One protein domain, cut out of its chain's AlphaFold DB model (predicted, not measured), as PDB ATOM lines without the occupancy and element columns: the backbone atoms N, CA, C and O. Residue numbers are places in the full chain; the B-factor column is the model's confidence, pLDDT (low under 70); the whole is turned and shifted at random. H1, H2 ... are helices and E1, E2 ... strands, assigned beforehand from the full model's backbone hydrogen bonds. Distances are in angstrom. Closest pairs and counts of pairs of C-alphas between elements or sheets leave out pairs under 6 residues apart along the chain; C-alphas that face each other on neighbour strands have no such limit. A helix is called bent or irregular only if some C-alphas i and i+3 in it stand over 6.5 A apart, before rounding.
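What this domain is: This is residues 2 to 171 of the 948 residues of the protein "Putative SAND family protein" of Streblomastix strix (UniProt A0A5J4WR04). A twisted sheet of five strands forms the middle layer, with H3 crossing one face and H4a packed slantwise on the other; H5 runs side by side with H4a near the edge strand E2. Residues 2 to 15, of which 8 to 15 belong to H1, stick out from this body as an arm that makes the length, and H4b turns off sharply beyond H4a. The 170 printed residues include five named helices and five named strands, in the order H1 H2 E1 E2 H3 E3 E4 E5 H4 H5, a mixed class; the antiparallel sheet has the order E2 E1 E5 E4 E3. The whole is compact, with a radius of gyration of the C-alphas of 17.7 A, yet elongated, spanning 74 by 39 by 30 A.

How they stand to each other: In the sheet, E3, residues 87 to 90, E4, 93 to 100, and E5, 103 to 109, form a meander, each strand the antiparallel neighbour of the one before; E3 and E4, and E4 and E5, are hairpins. N 95 and O 88 are 2.8 A apart, N 98 and O 105 2.9 A. E1, residues 42 to 48, is beside E5, with N 45 and O 106 2.9 A apart, and makes a hairpin with E2, residues 53 to 56, where N 46 and O 55 are 2.8 A apart. H3, residues 65 to 80, runs across the strands at a height over the sheet of 9.7 A; its closest C-alpha pair with E1 is Phe 68 and Leu 47, 7.2 A. Helix H4, residues 115 to 143, was assigned as one helix by its hydrogen bonds but is bent, C-alphas 132 and 135 being 9.8 A apart; its arms H4a, 115 to 132, and H4b, 135 to 143, stand about perpendicular at 86 degrees. On the face opposite H3, H4a lies over E5 and E4, slantwise to the strands, at a height of 9.1 A; its closest C-alpha pair with E5 is Leu 122 and Phe 105, 6.3 A. H4b only grazes the sheet with residues 138 to 142. With residues 121 to 125 alone, H4a only just touches H5, residues 157 to 170, with 3 pairs of C-alphas within 8 A, the closest Gln 121 and Met 168 at 6.7 A; they run opposite ways at a shallow tilt of 34 degrees, only just short of steep. H1, residues 8 to 27, touches H5 with residues 20 to 24 alone, C-alphas 20 and 159 being closest at 6.7 A. H2, residues 35 to 38, touches no helix. Every O i to N i+4 pair is within hydrogen-bond range in H1, H3, H4a and H4b, and 6 of 10 in H5; H2 is too short for such a pair.

Where its parts are: From first to last C-alpha, H1 is 28.2 A, H4a 26.1 A, E4 22.7 A, H3 22.3 A, E1 20.5 A, H5 20.4 A and E5 19.8 A. H1 begins at C-alpha 8, (145.437, 167.687, 188.477), E4 at C-alpha 93, (187.172, 167.980, 197.905), and H5 ends at C-alpha 170, (166.915, 161.845, 200.199).

The domain as a whole: The C-alphas farthest apart, of Glu 2 and Met 81, are 74.7 A apart. The printed part has no cut. The link from H4 to H5, 13 residues, is long. The mean pLDDT of the printed part is 80.6; residues 2 to 29 and 152 to 159 are under 70.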
ATOM      1  N   GLU A   2     127.689 170.099 185.575       27.86
ATOM      2  CA  GLU A   2     128.715 169.061 185.486       27.86
ATOM      3  C   GLU A   2     129.781 169.585 184.519       27.86
ATOM      4  O   GLU A   2     129.441 170.258 183.543       27.86
ATOM      5  N   GLY A   3     131.054 169.332 184.820       32.97
ATOM      6  CA  GLY A   3     132.198 169.899 184.101       32.97
ATOM      7  C   GLY A   3     133.085 170.774 184.991       32.97
ATOM      8  O   GLY A   3     132.602 171.440 185.903       32.97
ATOM      9  N   LEU A   4     134.390 170.766 184.693       34.41
ATOM     10  CA  LEU A   4     135.449 171.511 185.393       34.41
ATOM     11  C   LEU A   4     135.699 171.099 186.859       34.41
ATOM     12  O   LEU A   4     135.861 171.942 187.739       34.41
ATOM     13  N   ALA A   5     135.879 169.797 187.091       30.05
ATOM     14  CA  ALA A   5     136.972 169.390 187.975       30.05
ATOM     15  C   ALA A   5     138.291 169.573 187.187       30.05
ATOM     16  O   ALA A   5     138.365 169.071 186.061       30.05
ATOM     17  N   PRO A   6     139.293 170.321 187.690       37.25
ATOM     18  CA  PRO A   6     140.568 170.487 186.997       37.25
ATOM     19  C   PRO A   6     141.386 169.191 187.039       37.25
ATOM     20  O   PRO A   6     141.350 168.444 188.017       37.25
ATOM     21  N   ASP A   7     142.127 168.928 185.968       40.75
ATOM     22  CA  ASP A   7     142.762 167.635 185.713       40.75
ATOM     23  C   ASP A   7     144.179 167.565 186.318       40.75
ATOM     24  O   ASP A   7     145.202 167.654 185.636       40.75
ATOM     25  N   ILE A   8     144.230 167.472 187.652       42.22
ATOM     26  CA  ILE A   8     145.437 167.687 188.477       42.22
ATOM     27  C   ILE A   8     146.606 166.749 188.108       42.22
ATOM     28  O   ILE A   8     147.770 167.125 188.266       42.22
ATOM     29  N   HIS A   9     146.341 165.548 187.579       39.62
ATOM     30  CA  HIS A   9     147.401 164.647 187.108       39.62
ATOM     31  C   HIS A   9     148.139 165.243 185.894       39.62
ATOM     32  O   HIS A   9     149.375 165.247 185.860       39.62
ATOM     33  N   ASN A  10     147.405 165.839 184.947       46.59
ATOM     34  CA  ASN A  10     147.992 166.568 183.824       46.59
ATOM     35  C   ASN A  10     148.762 167.815 184.297       46.59
ATOM     36  O   ASN A  10     149.863 168.057 183.803       46.59
ATOM     37  N   ASP A  11     148.285 168.543 185.314       44.97
ATOM     38  CA  ASP A  11     149.050 169.649 185.916       44.97
ATOM     39  C   ASP A  11     150.347 169.183 186.607       44.97
ATOM     40  O   ASP A  11     151.383 169.845 186.480       44.97
ATOM     41  N   ARG A  12     150.351 168.024 187.289       48.34
ATOM     42  CA  ARG A  12     151.565 167.442 187.902       48.34
ATOM     43  C   ARG A  12     152.594 167.047 186.840       48.34
ATOM     44  O   ARG A  12     153.777 167.354 187.003       48.34
ATOM     45  N   LEU A  13     152.161 166.403 185.752       52.69
ATOM     46  CA  LEU A  13     153.026 166.072 184.614       52.69
ATOM     47  C   LEU A  13     153.570 167.341 183.942       52.69
ATOM     48  O   LEU A  13     154.776 167.453 183.729       52.69
ATOM     49  N   LEU A  14     152.710 168.330 183.693       53.44
ATOM     50  CA  LEU A  14     153.073 169.614 183.097       53.44
ATOM     51  C   LEU A  14     154.038 170.420 183.985       53.44
ATOM     52  O   LEU A  14     154.915 171.115 183.471       53.44
ATOM     53  N   TRP A  15     153.925 170.331 185.314       58.00
ATOM     54  CA  TRP A  15     154.875 170.939 186.254       58.00
ATOM     55  C   TRP A  15     156.244 170.251 186.216       58.00
ATOM     56  O   TRP A  15     157.271 170.936 186.206       58.00
ATOM     57  N   LEU A  16     156.280 168.913 186.147       56.53
ATOM     58  CA  LEU A  16     157.526 168.157 185.981       56.53
ATOM     59  C   LEU A  16     158.202 168.505 184.649       56.53
ATOM     60  O   LEU A  16     159.366 168.902 184.657       56.53
ATOM     61  N   GLU A  17     157.455 168.481 183.544       57.53
ATOM     62  CA  GLU A  17     157.936 168.814 182.198       57.53
ATOM     63  C   GLU A  17     158.455 170.262 182.117       57.53
ATOM     64  O   GLU A  17     159.567 170.499 181.645       57.53
ATOM     65  N   LYS A  18     157.734 171.241 182.689       61.03
ATOM     66  CA  LYS A  18     158.211 172.635 182.821       61.03
ATOM     67  C   LYS A  18     159.496 172.736 183.652       61.03
ATOM     68  O   LYS A  18     160.378 173.531 183.318       61.03
ATOM     69  N   ARG A  19     159.631 171.951 184.728       64.44
ATOM     70  CA  ARG A  19     160.819 171.967 185.601       64.44
ATOM     71  C   ARG A  19     162.027 171.278 184.961       64.44
ATOM     72  O   ARG A  19     163.155 171.717 185.177       64.44
ATOM     73  N   GLU A  20     161.807 170.245 184.160       60.75
ATOM     74  CA  GLU A  20     162.844 169.565 183.380       60.75
ATOM     75  C   GLU A  20     163.290 170.416 182.188       60.75
ATOM     76  O   GLU A  20     164.489 170.637 182.028       60.75
ATOM     77  N   ALA A  21     162.360 171.034 181.452       62.25
ATOM     78  CA  ALA A  21     162.675 172.012 180.410       62.25
ATOM     79  C   ALA A  21     163.459 173.222 180.958       62.25
ATOM     80  O   ALA A  21     164.383 173.713 180.309       62.25
ATOM     81  N   ARG A  22     163.143 173.682 182.179       65.12
ATOM     82  CA  ARG A  22     163.935 174.706 182.878       65.12
ATOM     83  C   ARG A  22     165.353 174.218 183.191       65.12
ATOM     84  O   ARG A  22     166.303 174.946 182.918       65.12
ATOM     85  N   ARG A  23     165.521 172.993 183.700       64.75
ATOM     86  CA  ARG A  23     166.852 172.416 183.978       64.75
ATOM     87  C   ARG A  23     167.675 172.164 182.724       64.75
ATOM     88  O   ARG A  23     168.871 172.413 182.763       64.75
ATOM     89  N   ALA A  24     167.066 171.736 181.620       62.16
ATOM     90  CA  ALA A  24     167.756 171.596 180.340       62.16
ATOM     91  C   ALA A  24     168.306 172.950 179.850       62.16
ATOM     92  O   ALA A  24     169.453 173.035 179.421       62.16
ATOM     93  N   ARG A  25     167.533 174.037 180.005       61.44
ATOM     94  CA  ARG A  25     168.009 175.404 179.724       61.44
ATOM     95  C   ARG A  25     169.141 175.827 180.662       61.44
ATOM     96  O   ARG A  25     170.143 176.339 180.186       61.44
ATOM     97  N   GLU A  26     169.005 175.598 181.968       63.31
ATOM     98  CA  GLU A  26     170.036 175.949 182.960       63.31
ATOM     99  C   GLU A  26     171.331 175.126 182.780       63.31
ATOM    100  O   GLU A  26     172.421 175.663 182.956       63.31
ATOM    101  N   LYS A  27     171.234 173.856 182.356       66.00
ATOM    102  CA  LYS A  27     172.381 172.984 182.047       66.00
ATOM    103  C   LYS A  27     173.200 173.497 180.860       66.00
ATOM    104  O   LYS A  27     174.422 173.462 180.922       66.00
ATOM    105  N   ASN A  28     172.549 174.032 179.827       62.81
ATOM    106  CA  ASN A  28     173.221 174.547 178.627       62.81
ATOM    107  C   ASN A  28     173.980 175.875 178.849       62.81
ATOM    108  O   ASN A  28     174.613 176.364 177.914       62.81
ATOM    109  N   ILE A  29     173.896 176.468 180.048       63.41
ATOM    110  CA  ILE A  29     174.483 177.774 180.408       63.41
ATOM    111  C   ILE A  29     175.695 177.623 181.353       63.41
ATOM    112  O   ILE A  29     176.460 178.568 181.523       63.41
ATOM    113  N   GLU A  30     175.895 176.454 181.970       70.94
ATOM    114  CA  GLU A  30     177.015 176.197 182.887       70.94
ATOM    115  C   GLU A  30     178.126 175.376 182.210       70.94
ATOM    116  O   GLU A  30     177.888 174.290 181.690       70.94
ATOM    117  N   ASP A  31     179.359 175.872 182.269       76.19
ATOM    118  CA  ASP A  31     180.583 175.199 181.821       76.19
ATOM    119  C   ASP A  31     181.603 175.115 182.977       76.19
ATOM    120  O   ASP A  31     181.351 175.617 184.076       76.19
ATOM    121  N   ASN A  32     182.780 174.522 182.749       77.75
ATOM    122  CA  ASN A  32     183.808 174.422 183.790       77.75
ATOM    123  C   ASN A  32     184.516 175.753 184.116       77.75
ATOM    124  O   ASN A  32     185.101 175.852 185.199       77.75
ATOM    125  N   SER A  33     184.462 176.773 183.250       80.00
ATOM    126  CA  SER A  33     184.966 178.113 183.581       80.00
ATOM    127  C   SER A  33     183.997 178.895 184.477       80.00
ATOM    128  O   SER A  33     184.439 179.709 185.290       80.00
ATOM    129  N   SER A  34     182.691 178.612 184.403       84.12
ATOM    130  CA  SER A  34     181.680 179.308 185.194       84.12
ATOM    131  C   SER A  34     181.830 179.075 186.704       84.12
ATOM    132  O   SER A  34     181.796 177.957 187.227       84.12
ATOM    133  N   LEU A  35     181.896 180.182 187.446       83.56
ATOM    134  CA  LEU A  35     181.971 180.187 188.909       83.56
ATOM    135  C   LEU A  35     180.770 179.473 189.563       83.56
ATOM    136  O   LEU A  35     180.905 178.871 190.628       83.56
ATOM    137  N   ARG A  36     179.597 179.485 188.908       83.38
ATOM    138  CA  ARG A  36     178.387 178.777 189.361       83.38
ATOM    139  C   ARG A  36     178.547 177.257 189.305       83.38
ATOM    140  O   ARG A  36     178.135 176.590 190.250       83.38
ATOM    141  N   TRP A  37     179.175 176.723 188.254       87.88
ATOM    142  CA  TRP A  37     179.505 175.300 188.152       87.88
ATOM    143  C   TRP A  37     180.554 174.917 189.199       87.88
ATOM    144  O   TRP A  37     180.326 173.997 189.977       87.88
ATOM    145  N   GLN A  38     181.647 175.678 189.309       85.81
ATOM    146  CA  GLN A  38     182.731 175.410 190.270       85.81
ATOM    147  C   GLN A  38     182.272 175.431 191.743       85.81
ATOM    148  O   GLN A  38     182.858 174.760 192.593       85.81
ATOM    149  N   ARG A  39     181.205 176.177 192.061       86.50
ATOM    150  CA  ARG A  39     180.598 176.235 193.403       86.50
ATOM    151  C   ARG A  39     179.644 175.080 193.720       86.50
ATOM    152  O   ARG A  39     179.254 174.925 194.880       86.50
ATOM    153  N   ARG A  40     179.260 174.238 192.751       87.62
ATOM    154  CA  ARG A  40     178.335 173.119 192.996       87.62
ATOM    155  C   ARG A  40     178.962 172.123 193.984       87.62
ATOM    156  O   ARG A  40     179.943 171.450 193.693       87.62
ATOM    157  N   ARG A  41     178.338 171.934 195.155       88.00
ATOM    158  CA  ARG A  41     178.858 171.066 196.245       88.00
ATOM    159  C   ARG A  41     179.110 169.595 195.858       88.00
ATOM    160  O   ARG A  41     179.789 168.882 196.601       88.00
ATOM    161  N   LYS A  42     178.525 169.113 194.757       91.62
ATOM    162  CA  LYS A  42     178.658 167.731 194.271       91.62
ATOM    163  C   LYS A  42     178.374 167.637 192.772       91.62
ATOM    164  O   LYS A  42     177.237 167.886 192.353       91.62
ATOM    165  N   HIS A  43     179.379 167.217 192.009       92.44
ATOM    166  CA  HIS A  43     179.291 166.816 190.605       92.44
ATOM    167  C   HIS A  43     179.329 165.291 190.501       92.44
ATOM    168  O   HIS A  43     179.935 164.615 191.336       92.44
ATOM    169  N   VAL A  44     178.717 164.758 189.448       93.88
ATOM    170  CA  VAL A  44     178.919 163.379 189.000       93.88
ATOM    171  C   VAL A  44     179.050 163.386 187.486       93.88
ATOM    172  O   VAL A  44     178.318 164.109 186.806       93.88
ATOM    173  N   PHE A  45     179.989 162.577 187.008       93.94
ATOM    174  CA  PHE A  45     180.372 162.408 185.619       93.94
ATOM    175  C   PHE A  45     180.333 160.917 185.276       93.94
ATOM    176  O   PHE A  45     180.772 160.084 186.073       93.94
ATOM    177  N   ILE A  46     179.817 160.587 184.098       93.69
ATOM    178  CA  ILE A  46     179.801 159.234 183.540       93.69
ATOM    179  C   ILE A  46     180.389 159.328 182.136       93.69
ATOM    180  O   ILE A  46     179.956 160.164 181.341       93.69
ATOM    181  N   LEU A  47     181.381 158.493 181.838       92.75
ATOM    182  CA  LEU A  47     182.103 158.489 180.570       92.75
ATOM    183  C   LEU A  47     182.503 157.075 180.144       92.75
ATOM    184  O   LEU A  47     182.423 156.134 180.934       92.75
ATOM    185  N   THR A  48     182.945 156.926 178.896       92.56
ATOM    186  CA  THR A  48     183.620 155.701 178.441       92.56
ATOM    187  C   THR A  48     185.138 155.803 178.595       92.56
ATOM    188  O   THR A  48     185.678 156.909 178.610       92.56
ATOM    189  N   ASN A  49     185.840 154.663 178.574       88.62
ATOM    190  CA  ASN A  49     187.311 154.607 178.508       88.62
ATOM    191  C   ASN A  49     187.912 155.435 177.348       88.62
ATOM    192  O   ASN A  49     189.072 155.826 177.396       88.62
ATOM    193  N   ALA A  50     187.132 155.717 176.296       87.44
ATOM    194  CA  ALA A  50     187.526 156.579 175.178       87.44
ATOM    195  C   ALA A  50     187.310 158.083 175.472       87.44
ATOM    196  O   ALA A  50     187.107 158.864 174.542       87.44
ATOM    197  N   ALA A  51     187.279 158.473 176.753       89.81
ATOM    198  CA  ALA A  51     186.992 159.815 177.269       89.81
ATOM    199  C   ALA A  51     185.640 160.428 176.845       89.81
ATOM    200  O   ALA A  51     185.393 161.613 177.074       89.81
ATOM    201  N   LYS A  52     184.736 159.650 176.234       88.81
ATOM    202  CA  LYS A  52     183.467 160.178 175.717       88.81
ATOM    203  C   LYS A  52     182.494 160.459 176.858       88.81
ATOM    204  O   LYS A  52     182.197 159.523 177.606       88.81
ATOM    205  N   PRO A  53     181.928 161.671 176.958       89.62
ATOM    206  CA  PRO A  53     180.922 161.965 177.962       89.62
ATOM    207  C   PRO A  53     179.617 161.221 177.652       89.62
ATOM    208  O   PRO A  53     179.103 161.274 176.535       89.62
ATOM    209  N   ILE A  54     179.083 160.539 178.662       88.12
ATOM    210  CA  ILE A  54     177.735 159.960 178.648       88.12
ATOM    211  C   ILE A  54     176.793 160.904 179.395       88.12
ATOM    212  O   ILE A  54     175.756 161.271 178.862       88.12
ATOM    213  N   PHE A  55     177.177 161.322 180.607       88.94
ATOM    214  CA  PHE A  55     176.359 162.173 181.471       88.94
ATOM    215  C   PHE A  55     177.215 163.068 182.377       88.94
ATOM    216  O   PHE A  55     178.202 162.624 182.968       88.94
ATOM    217  N   SER A  56     176.776 164.310 182.559       89.25
ATOM    218  CA  SER A  56     177.182 165.236 183.611       89.25
ATOM    219  C   SER A  56     175.953 165.725 184.374       89.25
ATOM    220  O   SER A  56     174.948 166.141 183.788       89.25
ATOM    221  N   LYS A  57     176.058 165.753 185.709       86.94
ATOM    222  CA  LYS A  57     175.016 166.317 186.582       86.94
ATOM    223  C   LYS A  57     174.804 167.822 186.358       86.94
ATOM    224  O   LYS A  57     173.683 168.305 186.514       86.94
ATOM    225  N   TRP A  58     175.871 168.556 186.040       86.44
ATOM    226  CA  TRP A  58     175.864 170.013 185.871       86.44
ATOM    227  C   TRP A  58     176.688 170.406 184.647       86.44
ATOM    228  O   TRP A  58     177.792 169.891 184.463       86.44
ATOM    229  N   GLY A  59     176.176 171.352 183.864       85.19
ATOM    230  CA  GLY A  59     176.775 171.782 182.604       85.19
ATOM    231  C   GLY A  59     176.624 170.785 181.453       85.19
ATOM    232  O   GLY A  59     176.324 169.610 181.675       85.19
ATOM    233  N   ASP A  60     176.802 171.261 180.223       83.38
ATOM    234  CA  ASP A  60     176.700 170.434 179.016       83.38
ATOM    235  C   ASP A  60     177.897 169.481 178.855       83.38
ATOM    236  O   ASP A  60     179.060 169.876 178.935       83.38
ATOM    237  N   GLU A  61     177.605 168.217 178.553       86.12
ATOM    238  CA  GLU A  61     178.586 167.173 178.260       86.12
ATOM    239  C   GLU A  61     179.585 167.557 177.161       86.12
ATOM    240  O   GLU A  61     180.760 167.209 177.269       86.12
ATOM    241  N   ASN A  62     179.141 168.250 176.104       84.62
ATOM    242  CA  ASN A  62     180.000 168.554 174.958       84.62
ATOM    243  C   ASN A  62     180.985 169.682 175.297       84.62
ATOM    244  O   ASN A  62     182.174 169.565 175.006       84.62
ATOM    245  N   GLN A  63     180.514 170.732 175.980       85.38
ATOM    246  CA  GLN A  63     181.370 171.799 176.521       85.38
ATOM    247  C   GLN A  63     182.386 171.256 177.542       85.38
ATOM    248  O   GLN A  63     183.543 171.670 177.562       85.38
ATOM    249  N   LEU A  64     181.979 170.276 178.355       88.38
ATOM    250  CA  LEU A  64     182.835 169.639 179.357       88.38
ATOM    251  C   LEU A  64     183.791 168.572 178.790       88.38
ATOM    252  O   LEU A  64     184.627 168.070 179.544       88.38
ATOM    253  N   ALA A  65     183.725 168.219 177.502       88.44
ATOM    254  CA  ALA A  65     184.519 167.130 176.920       88.44
ATOM    255  C   ALA A  65     186.042 167.197 177.213       88.44
ATOM    256  O   ALA A  65     186.612 166.157 177.552       88.44
ATOM    257  N   PRO A  66     186.723 168.366 177.211       90.06
ATOM    258  CA  PRO A  66     188.134 168.446 177.608       90.06
ATOM    259  C   PRO A  66     188.390 168.031 179.067       90.06
ATOM    260  O   PRO A  66     189.426 167.444 179.372       90.06
ATOM    261  N   PHE A  67     187.442 168.288 179.973       90.56
ATOM    262  CA  PHE A  67     187.525 167.864 181.374       90.56
ATOM    263  C   PHE A  67     187.326 166.347 181.517       90.56
ATOM    264  O   PHE A  67     188.030 165.704 182.295       90.56
ATOM    265  N   PHE A  68     186.443 165.750 180.711       91.94
ATOM    266  CA  PHE A  68     186.306 164.292 180.622       91.94
ATOM    267  C   PHE A  68     187.596 163.609 180.130       91.94
ATOM    268  O   PHE A  68     187.978 162.576 180.680       91.94
ATOM    269  N   CYS A  69     188.331 164.218 179.190       92.12
ATOM    270  CA  CYS A  69     189.664 163.748 178.794       92.12
ATOM    271  C   CYS A  69     190.672 163.764 179.956       92.12
ATOM    272  O   CYS A  69     191.435 162.814 180.101       92.12
ATOM    273  N   VAL A  70     190.651 164.789 180.818       94.38
ATOM    274  CA  VAL A  70     191.510 164.840 182.020       94.38
ATOM    275  C   VAL A  70     191.131 163.747 183.026       94.38
ATOM    276  O   VAL A  70     192.015 163.072 183.549       94.38
ATOM    277  N   LEU A  71     189.833 163.517 183.264       94.38
ATOM    278  CA  LEU A  71     189.375 162.427 184.136       94.38
ATOM    279  C   LEU A  71     189.823 161.052 183.620       94.38
ATOM    280  O   LEU A  71     190.287 160.234 184.412       94.38
ATOM    281  N   GLN A  72     189.735 160.811 182.309       94.06
ATOM    282  CA  GLN A  72     190.216 159.567 181.709       94.06
ATOM    283  C   GLN A  72     191.746 159.446 181.765       94.06
ATOM    284  O   GLN A  72     192.250 158.365 182.052       94.06
ATOM    285  N   ALA A  73     192.493 160.534 181.549       94.06
ATOM    286  CA  ALA A  73     193.953 160.519 181.628       94.06
ATOM    287  C   ALA A  73     194.461 160.116 183.027       94.06
ATOM    288  O   ALA A  73     195.420 159.355 183.127       94.06
ATOM    289  N   LEU A  74     193.783 160.545 184.101       94.38
ATOM    290  CA  LEU A  74     194.089 160.109 185.472       94.38
ATOM    291  C   LEU A  74     193.860 158.602 185.683       94.38
ATOM    292  O   LEU A  74     194.625 157.960 186.401       94.38
ATOM    293  N   VAL A  75     192.830 158.028 185.049       94.00
ATOM    294  CA  VAL A  75     192.559 156.580 185.085       94.00
ATOM    295  C   VAL A  75     193.606 155.806 184.284       94.00
ATOM    296  O   VAL A  75     194.141 154.820 184.786       94.00
ATOM    297  N   SER A  76     193.938 156.266 183.074       92.25
ATOM    298  CA  SER A  76     194.952 155.631 182.224       92.25
ATOM    299  C   SER A  76     196.344 155.665 182.860       92.25
ATOM    300  O   SER A  76     197.006 154.635 182.896       92.25
ATOM    301  N   PHE A  77     196.759 156.792 183.449       93.56
ATOM    302  CA  PHE A  77     198.057 156.912 184.125       93.56
ATOM    303  C   PHE A  77     198.193 155.963 185.329       93.56
ATOM    304  O   PHE A  77     199.248 155.365 185.536       93.56
ATOM    305  N   ALA A  78     197.121 155.765 186.106       92.38
ATOM    306  CA  ALA A  78     197.116 154.761 187.172       92.38
ATOM    307  C   ALA A  78     197.247 153.331 186.611       92.38
ATOM    308  O   ALA A  78     198.033 152.539 187.131       92.38
ATOM    309  N   ALA A  79     196.542 153.026 185.515       90.88
ATOM    310  CA  ALA A  79     196.605 151.721 184.860       90.88
ATOM    311  C   ALA A  79     197.983 151.429 184.229       90.88
ATOM    312  O   ALA A  79     198.453 150.295 184.303       90.88
ATOM    313  N   GLU A  80     198.661 152.438 183.673       92.88
ATOM    314  CA  GLU A  80     200.050 152.347 183.186       92.88
ATOM    315  C   GLU A  80     201.043 152.033 184.319       92.88
ATOM    316  O   GLU A  80     201.993 151.277 184.122       92.88
ATOM    317  N   MET A  81     200.782 152.540 185.529       93.69
ATOM    318  CA  MET A  81     201.519 152.205 186.757       93.69
ATOM    319  C   MET A  81     201.139 150.827 187.348       93.69
ATOM    320  O   MET A  81     201.730 150.407 188.342       93.69
ATOM    321  N   GLY A  82     200.169 150.117 186.759       91.56
ATOM    322  CA  GLY A  82     199.686 148.815 187.233       91.56
ATOM    323  C   GLY A  82     198.699 148.867 188.408       91.56
ATOM    324  O   GLY A  82     198.460 147.834 189.034       91.56
ATOM    325  N   ASP A  83     198.123 150.034 188.710       93.75
ATOM    326  CA  ASP A  83     197.157 150.250 189.797       93.75
ATOM    327  C   ASP A  83     195.793 150.745 189.266       93.75
ATOM    328  O   ASP A  83     195.622 151.059 188.088       93.75
ATOM    329  N   LEU A  84     194.778 150.802 190.130       89.94
ATOM    330  CA  LEU A  84     193.435 151.277 189.799       89.94
ATOM    331  C   LEU A  84     193.058 152.451 190.697       89.94
ATOM    332  O   LEU A  84     192.795 152.273 191.887       89.94
ATOM    333  N   ILE A  85     192.957 153.650 190.116       93.06
ATOM    334  CA  ILE A  85     192.572 154.854 190.858       93.06
ATOM    335  C   ILE A  85     191.178 154.695 191.490       93.06
ATOM    336  O   ILE A  85     190.187 154.411 190.817       93.06
ATOM    337  N   ARG A  86     191.106 154.861 192.818       92.94
ATOM    338  CA  ARG A  86     189.870 154.689 193.608       92.94
ATOM    339  C   ARG A  86     189.328 155.984 194.176       92.94
ATOM    340  O   ARG A  86     188.113 156.184 194.159       92.94
ATOM    341  N   THR A  87     190.190 156.828 194.736       94.62
ATOM    342  CA  THR A  87     189.826 158.123 195.319       94.62
ATOM    343  C   THR A  87     191.042 159.049 195.368       94.62
ATOM    344  O   THR A  87     192.159 158.587 195.582       94.62
ATOM    345  N   ILE A  88     190.817 160.348 195.168       93.81
ATOM    346  CA  ILE A  88     191.777 161.430 195.423       93.81
ATOM    347  C   ILE A  88     191.155 162.364 196.469       93.81
ATOM    348  O   ILE A  88     189.983 162.726 196.346       93.81
ATOM    349  N   GLU A  89     191.928 162.797 197.464       91.75
ATOM    350  CA  GLU A  89     191.508 163.813 198.437       91.75
ATOM    351  C   GLU A  89     192.322 165.099 198.247       91.75
ATOM    352  O   GLU A  89     193.550 165.074 198.244       91.75
ATOM    353  N   THR A  90     191.643 166.234 198.061       88.12
ATOM    354  CA  THR A  90     192.259 167.538 197.764       88.12
ATOM    355  C   THR A  90     191.642 168.647 198.623       88.12
ATOM    356  O   THR A  90     190.787 169.438 198.204       88.12
ATOM    357  N   GLY A  91     192.090 168.708 199.880       87.62
ATOM    358  CA  GLY A  91     191.686 169.723 200.854       87.62
ATOM    359  C   GLY A  91     190.219 169.591 201.265       87.62
ATOM    360  O   GLY A  91     189.892 168.805 202.144       87.62
ATOM    361  N   SER A  92     189.336 170.373 200.637       85.94
ATOM    362  CA  SER A  92     187.881 170.325 200.883       85.94
ATOM    363  C   SER A  92     187.096 169.498 199.857       85.94
ATOM    364  O   SER A  92     185.867 169.471 199.917       85.94
ATOM    365  N   HIS A  93     187.784 168.826 198.927       90.50
ATOM    366  CA  HIS A  93     187.172 167.980 197.905       90.50
ATOM    367  C   HIS A  93     187.624 166.523 198.039       90.50
ATOM    368  O   HIS A  93     188.799 166.246 198.278       90.50
ATOM    369  N   ARG A  94     186.694 165.597 197.800       93.50
ATOM    370  CA  ARG A  94     186.959 164.176 197.557       93.50
ATOM    371  C   ARG A  94     186.504 163.835 196.140       93.50
ATOM    372  O   ARG A  94     185.393 164.196 195.746       93.50
ATOM    373  N   ILE A  95     187.361 163.159 195.382       95.69
ATOM    374  CA  ILE A  95     187.085 162.675 194.027       95.69
ATOM    375  C   ILE A  95     187.063 161.152 194.083       95.69
ATOM    376  O   ILE A  95     188.120 160.543 194.196       95.69
ATOM    377  N   VAL A  96     185.882 160.537 194.031       96.56
ATOM    378  CA  VAL A  96     185.712 159.075 194.081       96.56
ATOM    379  C   VAL A  96     185.518 158.532 192.672       96.56
ATOM    380  O   VAL A  96     184.665 159.024 191.932       96.56
ATOM    381  N   PHE A  97     186.277 157.495 192.330       96.44
ATOM    382  CA  PHE A  97     186.205 156.782 191.059       96.44
ATOM    383  C   PHE A  97     185.560 155.400 191.250       96.44
ATOM    384  O   PHE A  97     185.795 154.701 192.245       96.44
ATOM    385  N   LEU A  98     184.763 154.998 190.263       96.44
ATOM    386  CA  LEU A  98     184.312 153.630 190.037       96.44
ATOM    387  C   LEU A  98     184.575 153.289 188.565       96.44
ATOM    388  O   LEU A  98     183.965 153.867 187.667       96.44
ATOM    389  N   ILE A  99     185.495 152.354 188.340       93.88
ATOM    390  CA  ILE A  99     185.852 151.837 187.017       93.88
ATOM    391  C   ILE A  99     185.047 150.550 186.800       93.88
ATOM    392  O   ILE A  99     185.168 149.602 187.575       93.88
ATOM    393  N   ASP A 100     184.206 150.538 185.772       91.25
ATOM    394  CA  ASP A 100     183.273 149.465 185.420       91.25
ATOM    395  C   ASP A 100     183.310 149.254 183.890       91.25
ATOM    396  O   ASP A 100     182.341 149.486 183.168       91.25
ATOM    397  N   ASP A 101     184.491 148.855 183.408       88.56
ATOM    398  CA  ASP A 101     184.925 148.745 182.004       88.56
ATOM    399  C   ASP A 101     183.818 148.325 181.003       88.56
ATOM    400  O   ASP A 101     183.204 147.266 181.190       88.56
ATOM    401  N   PRO A 102     183.510 149.118 179.952       90.75
ATOM    402  CA  PRO A 102     184.229 150.285 179.432       90.75
ATOM    403  C   PRO A 102     183.709 151.623 179.985       90.75
ATOM    404  O   PRO A 102     183.818 152.645 179.303       90.75
ATOM    405  N   PHE A 103     183.073 151.623 181.161       92.88
ATOM    406  CA  PHE A 103     182.514 152.818 181.790       92.88
ATOM    407  C   PHE A 103     183.356 153.282 182.975       92.88
ATOM    408  O   PHE A 103     183.776 152.483 183.811       92.88
ATOM    409  N   VAL A 104     183.534 154.594 183.098       94.56
ATOM    410  CA  VAL A 104     184.109 155.231 184.284       94.56
ATOM    411  C   VAL A 104     183.067 156.179 184.865       94.56
ATOM    412  O   VAL A 104     182.510 157.031 184.171       94.56
ATOM    413  N   PHE A 105     182.808 156.027 186.159       96.56
ATOM    414  CA  PHE A 105     181.928 156.880 186.946       96.56
ATOM    415  C   PHE A 105     182.789 157.660 187.941       96.56
ATOM    416  O   PHE A 105     183.589 157.070 188.670       96.56
ATOM    417  N   VAL A 106     182.628 158.983 187.994       96.94
ATOM    418  CA  VAL A 106     183.410 159.863 188.874       96.94
ATOM    419  C   VAL A 106     182.477 160.779 189.653       96.94
ATOM    420  O   VAL A 106     181.620 161.440 189.068       96.94
ATOM    421  N   CYS A 107     182.658 160.872 190.970       96.38
ATOM    422  CA  CYS A 107     182.003 161.878 191.802       96.38
ATOM    423  C   CYS A 107     183.035 162.831 192.406       96.38
ATOM    424  O   CYS A 107     183.915 162.391 193.138       96.38
ATOM    425  N   VAL A 108     182.886 164.132 192.148       95.06
ATOM    426  CA  VAL A 108     183.639 165.199 192.828       95.06
ATOM    427  C   VAL A 108     182.709 165.831 193.856       95.06
ATOM    428  O   VAL A 108     181.641 166.328 193.490       95.06
ATOM    429  N   THR A 109     183.076 165.835 195.139       93.69
ATOM    430  CA  THR A 109     182.206 166.381 196.187       93.69
ATOM    431  C   THR A 109     182.935 167.099 197.318       93.69
ATOM    432  O   THR A 109     184.072 166.779 197.650       93.69
ATOM    433  N   ARG A 110     182.233 168.070 197.914       90.44
ATOM    434  CA  ARG A 110     182.575 168.804 199.145       90.44
ATOM    435  C   ARG A 110     181.706 168.354 200.330       90.44
ATOM    436  O   ARG A 110     181.440 169.133 201.247       90.44
ATOM    437  N   SER A 111     181.132 167.154 200.257       79.25
ATOM    438  CA  SER A 111     180.333 166.563 201.330       79.25
ATOM    439  C   SER A 111     181.214 165.792 202.314       79.25
ATOM    440  O   SER A 111     182.299 165.324 201.980       79.25
ATOM    441  N   SER A 112     180.711 165.609 203.534       79.81
ATOM    442  CA  SER A 112     181.278 164.686 204.522       79.81
ATOM    443  C   SER A 112     180.746 163.252 204.351       79.81
ATOM    444  O   SER A 112     180.676 162.506 205.324       79.81
ATOM    445  N   GLU A 113     180.300 162.872 203.147       83.94
ATOM    446  CA  GLU A 113     179.871 161.497 202.861       83.94
ATOM    447  C   GLU A 113     181.094 160.560 202.875       83.94
ATOM    448  O   GLU A 113     182.124 160.909 202.283       83.94
ATOM    449  N   PRO A 114     181.022 159.378 203.514       85.94
ATOM    450  CA  PRO A 114     182.104 158.399 203.460       85.94
ATOM    451  C   PRO A 114     182.275 157.850 202.036       85.94
ATOM    452  O   PRO A 114     181.330 157.830 201.239       85.94
ATOM    453  N   GLU A 115     183.489 157.399 201.720       88.69
ATOM    454  CA  GLU A 115     183.871 156.931 200.383       88.69
ATOM    455  C   GLU A 115     182.957 155.794 199.894       88.69
ATOM    456  O   GLU A 115     182.534 155.775 198.739       88.69
ATOM    457  N   GLU A 116     182.572 154.893 200.799       86.56
ATOM    458  CA  GLU A 116     181.673 153.768 200.552       86.56
ATOM    459  C   GLU A 116     180.261 154.223 200.171       86.56
ATOM    460  O   GLU A 116     179.665 153.642 199.268       86.56
ATOM    461  N   ALA A 117     179.730 155.278 200.801       86.44
ATOM    462  CA  ALA A 117     178.404 155.806 200.472       86.44
ATOM    463  C   ALA A 117     178.405 156.516 199.111       86.44
ATOM    464  O   ALA A 117     177.459 156.366 198.336       86.44
ATOM    465  N   ILE A 118     179.482 157.238 198.781       90.94
ATOM    466  CA  ILE A 118     179.661 157.830 197.449       90.94
ATOM    467  C   ILE A 118     179.787 156.715 196.400       90.94
ATOM    468  O   ILE A 118     179.124 156.763 195.365       90.94
ATOM    469  N   ARG A 119     180.577 155.669 196.675       91.38
ATOM    470  CA  ARG A 119     180.748 154.529 195.765       91.38
ATOM    471  C   ARG A 119     179.468 153.705 195.598       91.38
ATOM    472  O   ARG A 119     179.192 153.281 194.481       91.38
ATOM    473  N   ALA A 120     178.654 153.542 196.641       88.94
ATOM    474  CA  ALA A 120     177.327 152.932 196.534       88.94
ATOM    475  C   ALA A 120     176.433 153.711 195.551       88.94
ATOM    476  O   ALA A 120     175.831 153.114 194.662       88.94
ATOM    477  N   GLN A 121     176.423 155.047 195.628       91.88
ATOM    478  CA  GLN A 121     175.698 155.890 194.669       91.88
ATOM    479  C   GLN A 121     176.219 155.721 193.230       91.88
ATOM    480  O   GLN A 121     175.426 155.673 192.291       91.88
ATOM    481  N   LEU A 122     177.537 155.568 193.037       94.31
ATOM    482  CA  LEU A 122     178.104 155.246 191.720       94.31
ATOM    483  C   LEU A 122     177.710 153.835 191.237       94.31
ATOM    484  O   LEU A 122     177.416 153.669 190.055       94.31
ATOM    485  N   TYR A 123     177.616 152.835 192.123       92.12
ATOM    486  CA  TYR A 123     177.119 151.500 191.762       92.12
ATOM    487  C   TYR A 123     175.652 151.517 191.315       92.12
ATOM    488  O   TYR A 123     175.327 150.851 190.334       92.12
ATOM    489  N   PHE A 124     174.781 152.311 191.949       91.75
ATOM    490  CA  PHE A 124     173.402 152.482 191.474       91.75
ATOM    491  C   PHE A 124     173.332 153.156 190.099       91.75
ATOM    492  O   PHE A 124     172.485 152.783 189.291       91.75
ATOM    493  N   LEU A 125     174.236 154.095 189.797       92.38
ATOM    494  CA  LEU A 125     174.334 154.695 188.462       92.38
ATOM    495  C   LEU A 125     174.832 153.690 187.413       92.38
ATOM    496  O   LEU A 125     174.304 153.691 186.304       92.38
ATOM    497  N   SER A 126     175.762 152.789 187.761       92.25
ATOM    498  CA  SER A 126     176.132 151.644 186.911       92.25
ATOM    499  C   SER A 126     174.939 150.709 186.684       92.25
ATOM    500  O   SER A 126     174.575 150.456 185.536       92.25
ATOM    501  N   HIS A 127     174.255 150.256 187.743       90.75
ATOM    502  CA  HIS A 127     173.081 149.382 187.610       90.75
ATOM    503  C   HIS A 127     171.978 150.028 186.762       90.75
ATOM    504  O   HIS A 127     171.400 149.360 185.909       90.75
ATOM    505  N   PHE A 128     171.726 151.326 186.930       89.44
ATOM    506  CA  PHE A 128     170.746 152.049 186.128       89.44
ATOM    507  C   PHE A 128     171.182 152.209 184.660       89.44
ATOM    508  O   PHE A 128     170.398 151.912 183.763       89.44
ATOM    509  N   LEU A 129     172.442 152.565 184.391       88.94
ATOM    510  CA  LEU A 129     172.989 152.646 183.031       88.94
ATOM    511  C   LEU A 129     172.913 151.290 182.305       88.94
ATOM    512  O   LEU A 129     172.488 151.221 181.150       88.94
ATOM    513  N   ILE A 130     173.247 150.194 182.993       88.81
ATOM    514  CA  ILE A 130     173.089 148.832 182.469       88.81
ATOM    515  C   ILE A 130     171.607 148.461 182.300       88.81
ATOM    516  O   ILE A 130     171.291 147.700 181.389       88.81
ATOM    517  N   SER A 131     170.681 149.031 183.080       87.94
ATOM    518  CA  SER A 131     169.242 148.795 182.891       87.94
ATOM    519  C   SER A 131     168.701 149.331 181.560       87.94
ATOM    520  O   SER A 131     167.836 148.697 180.950       87.94
ATOM    521  N   THR A 132     169.264 150.446 181.079       83.88
ATOM    522  CA  THR A 132     168.918 151.082 179.798       83.88
ATOM    523  C   THR A 132     169.693 150.487 178.620       83.88
ATOM    524  O   THR A 132     169.143 150.343 177.533       83.88
ATOM    525  N   VAL A 133     170.969 150.130 178.814       83.00
ATOM    526  CA  VAL A 133     171.898 149.771 177.718       83.00
ATOM    527  C   VAL A 133     172.149 148.258 177.599       83.00
ATOM    528  O   VAL A 133     172.352 147.753 176.495       83.00
ATOM    529  N   SER A 134     172.046 147.499 178.695       86.81
ATOM    530  CA  SER A 134     172.408 146.074 178.855       86.81
ATOM    531  C   SER A 134     173.898 145.727 178.685       86.81
ATOM    532  O   SER A 134     174.660 146.380 177.964       86.81
ATOM    533  N   ASN A 135     174.310 144.605 179.283       85.75
ATOM    534  CA  ASN A 135     175.670 144.070 179.165       85.75
ATOM    535  C   ASN A 135     176.042 143.647 177.733       85.75
ATOM    536  O   ASN A 135     177.229 143.549 177.427       85.75
ATOM    537  N   ARG A 136     175.077 143.437 176.824       83.81
ATOM    538  CA  ARG A 136     175.388 143.168 175.409       83.81
ATOM    539  C   ARG A 136     175.938 144.402 174.712       83.81
ATOM    540  O   ARG A 136     176.955 144.308 174.036       83.81
ATOM    541  N   ALA A 137     175.314 145.563 174.905       81.00
ATOM    542  CA  ALA A 137     175.838 146.799 174.332       81.00
ATOM    543  C   ALA A 137     177.098 147.282 175.072       81.00
ATOM    544  O   ALA A 137     177.981 147.840 174.429       81.00
ATOM    545  N   ARG A 138     177.246 146.969 176.373       85.75
ATOM    546  CA  ARG A 138     178.522 147.097 177.106       85.75
ATOM    547  C   ARG A 138     179.656 146.326 176.412       85.75
ATOM    548  O   ARG A 138     180.680 146.921 176.108       85.75
ATOM    549  N   LYS A 139     179.454 145.036 176.106       86.75
ATOM    550  CA  LYS A 139     180.420 144.195 175.367       86.75
ATOM    551  C   LYS A 139     180.711 144.770 173.973       86.75
ATOM    552  O   LYS A 139     181.864 145.041 173.661       86.75
ATOM    553  N   ASN A 140     179.671 145.107 173.205       84.94
ATOM    554  CA  ASN A 140     179.820 145.733 171.883       84.94
ATOM    555  C   ASN A 140     180.595 147.071 171.909       84.94
ATOM    556  O   ASN A 140     181.146 147.465 170.885       84.94
ATOM    557  N   LEU A 141     180.591 147.799 173.032       85.44
ATOM    558  CA  LEU A 141     181.320 149.058 173.217       85.44
ATOM    559  C   LEU A 141     182.800 148.837 173.581       85.44
ATOM    560  O   LEU A 141     183.618 149.689 173.246       85.44
ATOM    561  N   ILE A 142     183.151 147.696 174.187       86.00
ATOM    562  CA  ILE A 142     184.548 147.238 174.314       86.00
ATOM    563  C   ILE A 142     185.086 146.878 172.920       86.00
ATOM    564  O   ILE A 142     186.141 147.366 172.525       86.00
ATOM    565  N   ASP A 143     184.318 146.118 172.129       86.19
ATOM    566  CA  ASP A 143     184.683 145.751 170.749       86.19
ATOM    567  C   ASP A 143     184.744 146.964 169.796       86.19
ATOM    568  O   ASP A 143     185.401 146.925 168.752       86.19
ATOM    569  N   ARG A 144     183.984 148.027 170.099       84.88
ATOM    570  CA  ARG A 144     183.819 149.223 169.255       84.88
ATOM    571  C   ARG A 144     183.780 150.502 170.102       84.88
ATOM    572  O   ARG A 144     182.719 151.129 170.196       84.88
ATOM    573  N   PRO A 145     184.914 150.965 170.663       82.00
ATOM    574  CA  PRO A 145     184.970 152.190 171.471       82.00
ATOM    575  C   PRO A 145     184.547 153.453 170.698       82.00
ATOM    576  O   PRO A 145     184.177 154.468 171.295       82.00
ATOM    577  N   GLN A 146     184.529 153.409 169.361       78.38
ATOM    578  CA  GLN A 146     183.989 154.458 168.497       78.38
ATOM    579  C   GLN A 146     182.451 154.569 168.516       78.38
ATOM    580  O   GLN A 146     181.941 155.619 168.127       78.38
ATOM    581  N   LEU A 147     181.712 153.587 169.045       81.12
ATOM    582  CA  LEU A 147     180.256 153.659 169.222       81.12
ATOM    583  C   LEU A 147     179.853 154.853 170.115       81.12
ATOM    584  O   LEU A 147     180.543 155.181 171.084       81.12
ATOM    585  N   ASN A 148     178.745 155.525 169.792       74.31
ATOM    586  CA  ASN A 148     178.139 156.540 170.657       74.31
ATOM    587  C   ASN A 148     176.874 155.969 171.304       74.31
ATOM    588  O   ASN A 148     175.849 155.843 170.636       74.31
ATOM    589  N   ILE A 149     176.937 155.635 172.595       80.56
ATOM    590  CA  ILE A 149     175.766 155.142 173.334       80.56
ATOM    591  C   ILE A 149     174.869 156.260 173.877       80.56
ATOM    592  O   ILE A 149     173.790 155.953 174.370       80.56
ATOM    593  N   ARG A 150     175.259 157.541 173.775       77.12
ATOM    594  CA  ARG A 150     174.449 158.658 174.289       77.12
ATOM    595  C   ARG A 150     173.067 158.729 173.630       77.12
ATOM    596  O   ARG A 150     172.095 159.043 174.298       77.12
ATOM    597  N   HIS A 151     172.946 158.305 172.371       71.88
ATOM    598  CA  HIS A 151     171.655 158.202 171.680       71.88
ATOM    599  C   HIS A 151     170.690 157.158 172.286       71.88
ATOM    600  O   HIS A 151     169.501 157.198 171.996       71.88
ATOM    601  N   ALA A 152     171.155 156.245 173.153       68.00
ATOM    602  CA  ALA A 152     170.276 155.388 173.961       68.00
ATOM    603  C   ALA A 152     169.638 156.135 175.154       68.00
ATOM    604  O   ALA A 152     168.733 155.606 175.796       68.00
ATOM    605  N   PHE A 153     170.103 157.357 175.430       69.12
ATOM    606  CA  PHE A 153     169.609 158.278 176.454       69.12
ATOM    607  C   PHE A 153     169.129 159.617 175.854       69.12
ATOM    608  O   PHE A 153     168.819 160.548 176.599       69.12
ATOM    609  N   ASP A 154     169.039 159.738 174.524       55.84
ATOM    610  CA  ASP A 154     168.564 160.960 173.866       55.84
ATOM    611  C   ASP A 154     167.112 161.255 174.281       55.84
ATOM    612  O   ASP A 154     166.245 160.381 174.244       55.84
ATOM    613  N   GLY A 155     166.854 162.475 174.757       52.50
ATOM    614  CA  GLY A 155     165.580 162.844 175.396       52.50
ATOM    615  C   GLY A 155     165.360 162.294 176.820       52.50
ATOM    616  O   GLY A 155     164.390 162.684 177.466       52.50
ATOM    617  N   ALA A 156     166.259 161.450 177.339       49.78
ATOM    618  CA  ALA A 156     166.176 160.827 178.663       49.78
ATOM    619  C   ALA A 156     167.274 161.286 179.652       49.78
ATOM    620  O   ALA A 156     167.052 161.218 180.862       49.78
ATOM    621  N   ASP A 157     168.424 161.792 179.175       53.81
ATOM    622  CA  ASP A 157     169.601 162.218 179.972       53.81
ATOM    623  C   ASP A 157     169.239 163.005 181.252       53.81
ATOM    624  O   ASP A 157     169.764 162.749 182.335       53.81
ATOM    625  N   THR A 158     168.335 163.986 181.137       55.81
ATOM    626  CA  THR A 158     167.987 164.901 182.245       55.81
ATOM    627  C   THR A 158     166.794 164.418 183.082       55.81
ATOM    628  O   THR A 158     166.697 164.776 184.255       55.81
ATOM    629  N   SER A 159     165.906 163.594 182.519       61.22
ATOM    630  CA  SER A 159     164.687 163.094 183.179       61.22
ATOM    631  C   SER A 159     164.881 161.750 183.892       61.22
ATOM    632  O   SER A 159     164.096 161.422 184.774       61.22
ATOM    633  N   THR A 160     165.938 160.990 183.578       72.62
ATOM    634  CA  THR A 160     166.232 159.677 184.192       72.62
ATOM    635  C   THR A 160     167.268 159.748 185.319       72.62
ATOM    636  O   THR A 160     166.960 159.493 186.486       72.62
ATOM    637  N   PHE A 161     168.509 160.132 184.999       82.06
ATOM    638  CA  PHE A 161     169.614 160.142 185.960       82.06
ATOM    639  C   PHE A 161     169.424 161.196 187.061       82.06
ATOM    640  O   PHE A 161     169.792 160.947 188.209       82.06
ATOM    641  N   TYR A 162     168.835 162.364 186.761       79.69
ATOM    642  CA  TYR A 162     168.684 163.429 187.761       79.69
ATOM    643  C   TYR A 162     167.694 163.065 188.890       79.69
ATOM    644  O   TYR A 162     168.050 163.289 190.051       79.69
ATOM    645  N   PRO A 163     166.492 162.494 188.635       77.81
ATOM    646  CA  PRO A 163     165.649 161.952 189.700       77.81
ATOM    647  C   PRO A 163     166.357 160.893 190.543       77.81
ATOM    648  O   PRO A 163     166.455 161.100 191.748       77.81
ATOM    649  N   LEU A 164     166.968 159.870 189.931       85.56
ATOM    650  CA  LEU A 164     167.751 158.850 190.645       85.56
ATOM    651  C   LEU A 164     168.825 159.482 191.551       85.56
ATOM    652  O   LEU A 164     168.923 159.161 192.734       85.56
ATOM    653  N   MET A 165     169.595 160.443 191.034       86.00
ATOM    654  CA  MET A 165     170.593 161.183 191.812       86.00
ATOM    655  C   MET A 165     170.009 162.019 192.956       86.00
ATOM    656  O   MET A 165     170.675 162.197 193.977       86.00
ATOM    657  N   ARG A 166     168.797 162.560 192.796       81.44
ATOM    658  CA  ARG A 166     168.083 163.265 193.867       81.44
ATOM    659  C   ARG A 166     167.605 162.272 194.919       81.44
ATOM    660  O   ARG A 166     167.856 162.491 196.099       81.44
ATOM    661  N   ASP A 167     166.977 161.183 194.497       81.00
ATOM    662  CA  ASP A 167     166.423 160.168 195.385       81.00
ATOM    663  C   ASP A 167     167.530 159.499 196.215       81.00
ATOM    664  O   ASP A 167     167.375 159.367 197.424       81.00
ATOM    665  N   MET A 168     168.698 159.208 195.631       84.50
ATOM    666  CA  MET A 168     169.888 158.741 196.364       84.50
ATOM    667  C   MET A 168     170.375 159.699 197.467       84.50
ATOM    668  O   MET A 168     171.062 159.262 198.385       84.50
ATOM    669  N   SER A 169     170.027 160.990 197.398       78.88
ATOM    670  CA  SER A 169     170.366 161.986 198.428       78.88
ATOM    671  C   SER A 169     169.280 162.190 199.495       78.88
ATOM    672  O   SER A 169     169.546 162.837 200.504       78.88
ATOM    673  N   THR A 170     168.071 161.648 199.296       77.19
ATOM    674  CA  THR A 170     166.915 161.845 200.199       77.19
ATOM    675  C   THR A 170     166.290 160.549 200.720       77.19
ATOM    676  O   THR A 170     165.541 160.585 201.689       77.19
ATOM    677  N   ASN A 171     166.556 159.408 200.082       76.56
ATOM    678  CA  ASN A 171     165.942 158.119 200.381       76.56
ATOM    679  C   ASN A 171     166.986 157.148 200.978       76.56
ATOM    680  O   ASN A 171     167.898 156.727 200.262       76.56
TER     681      ASN A 171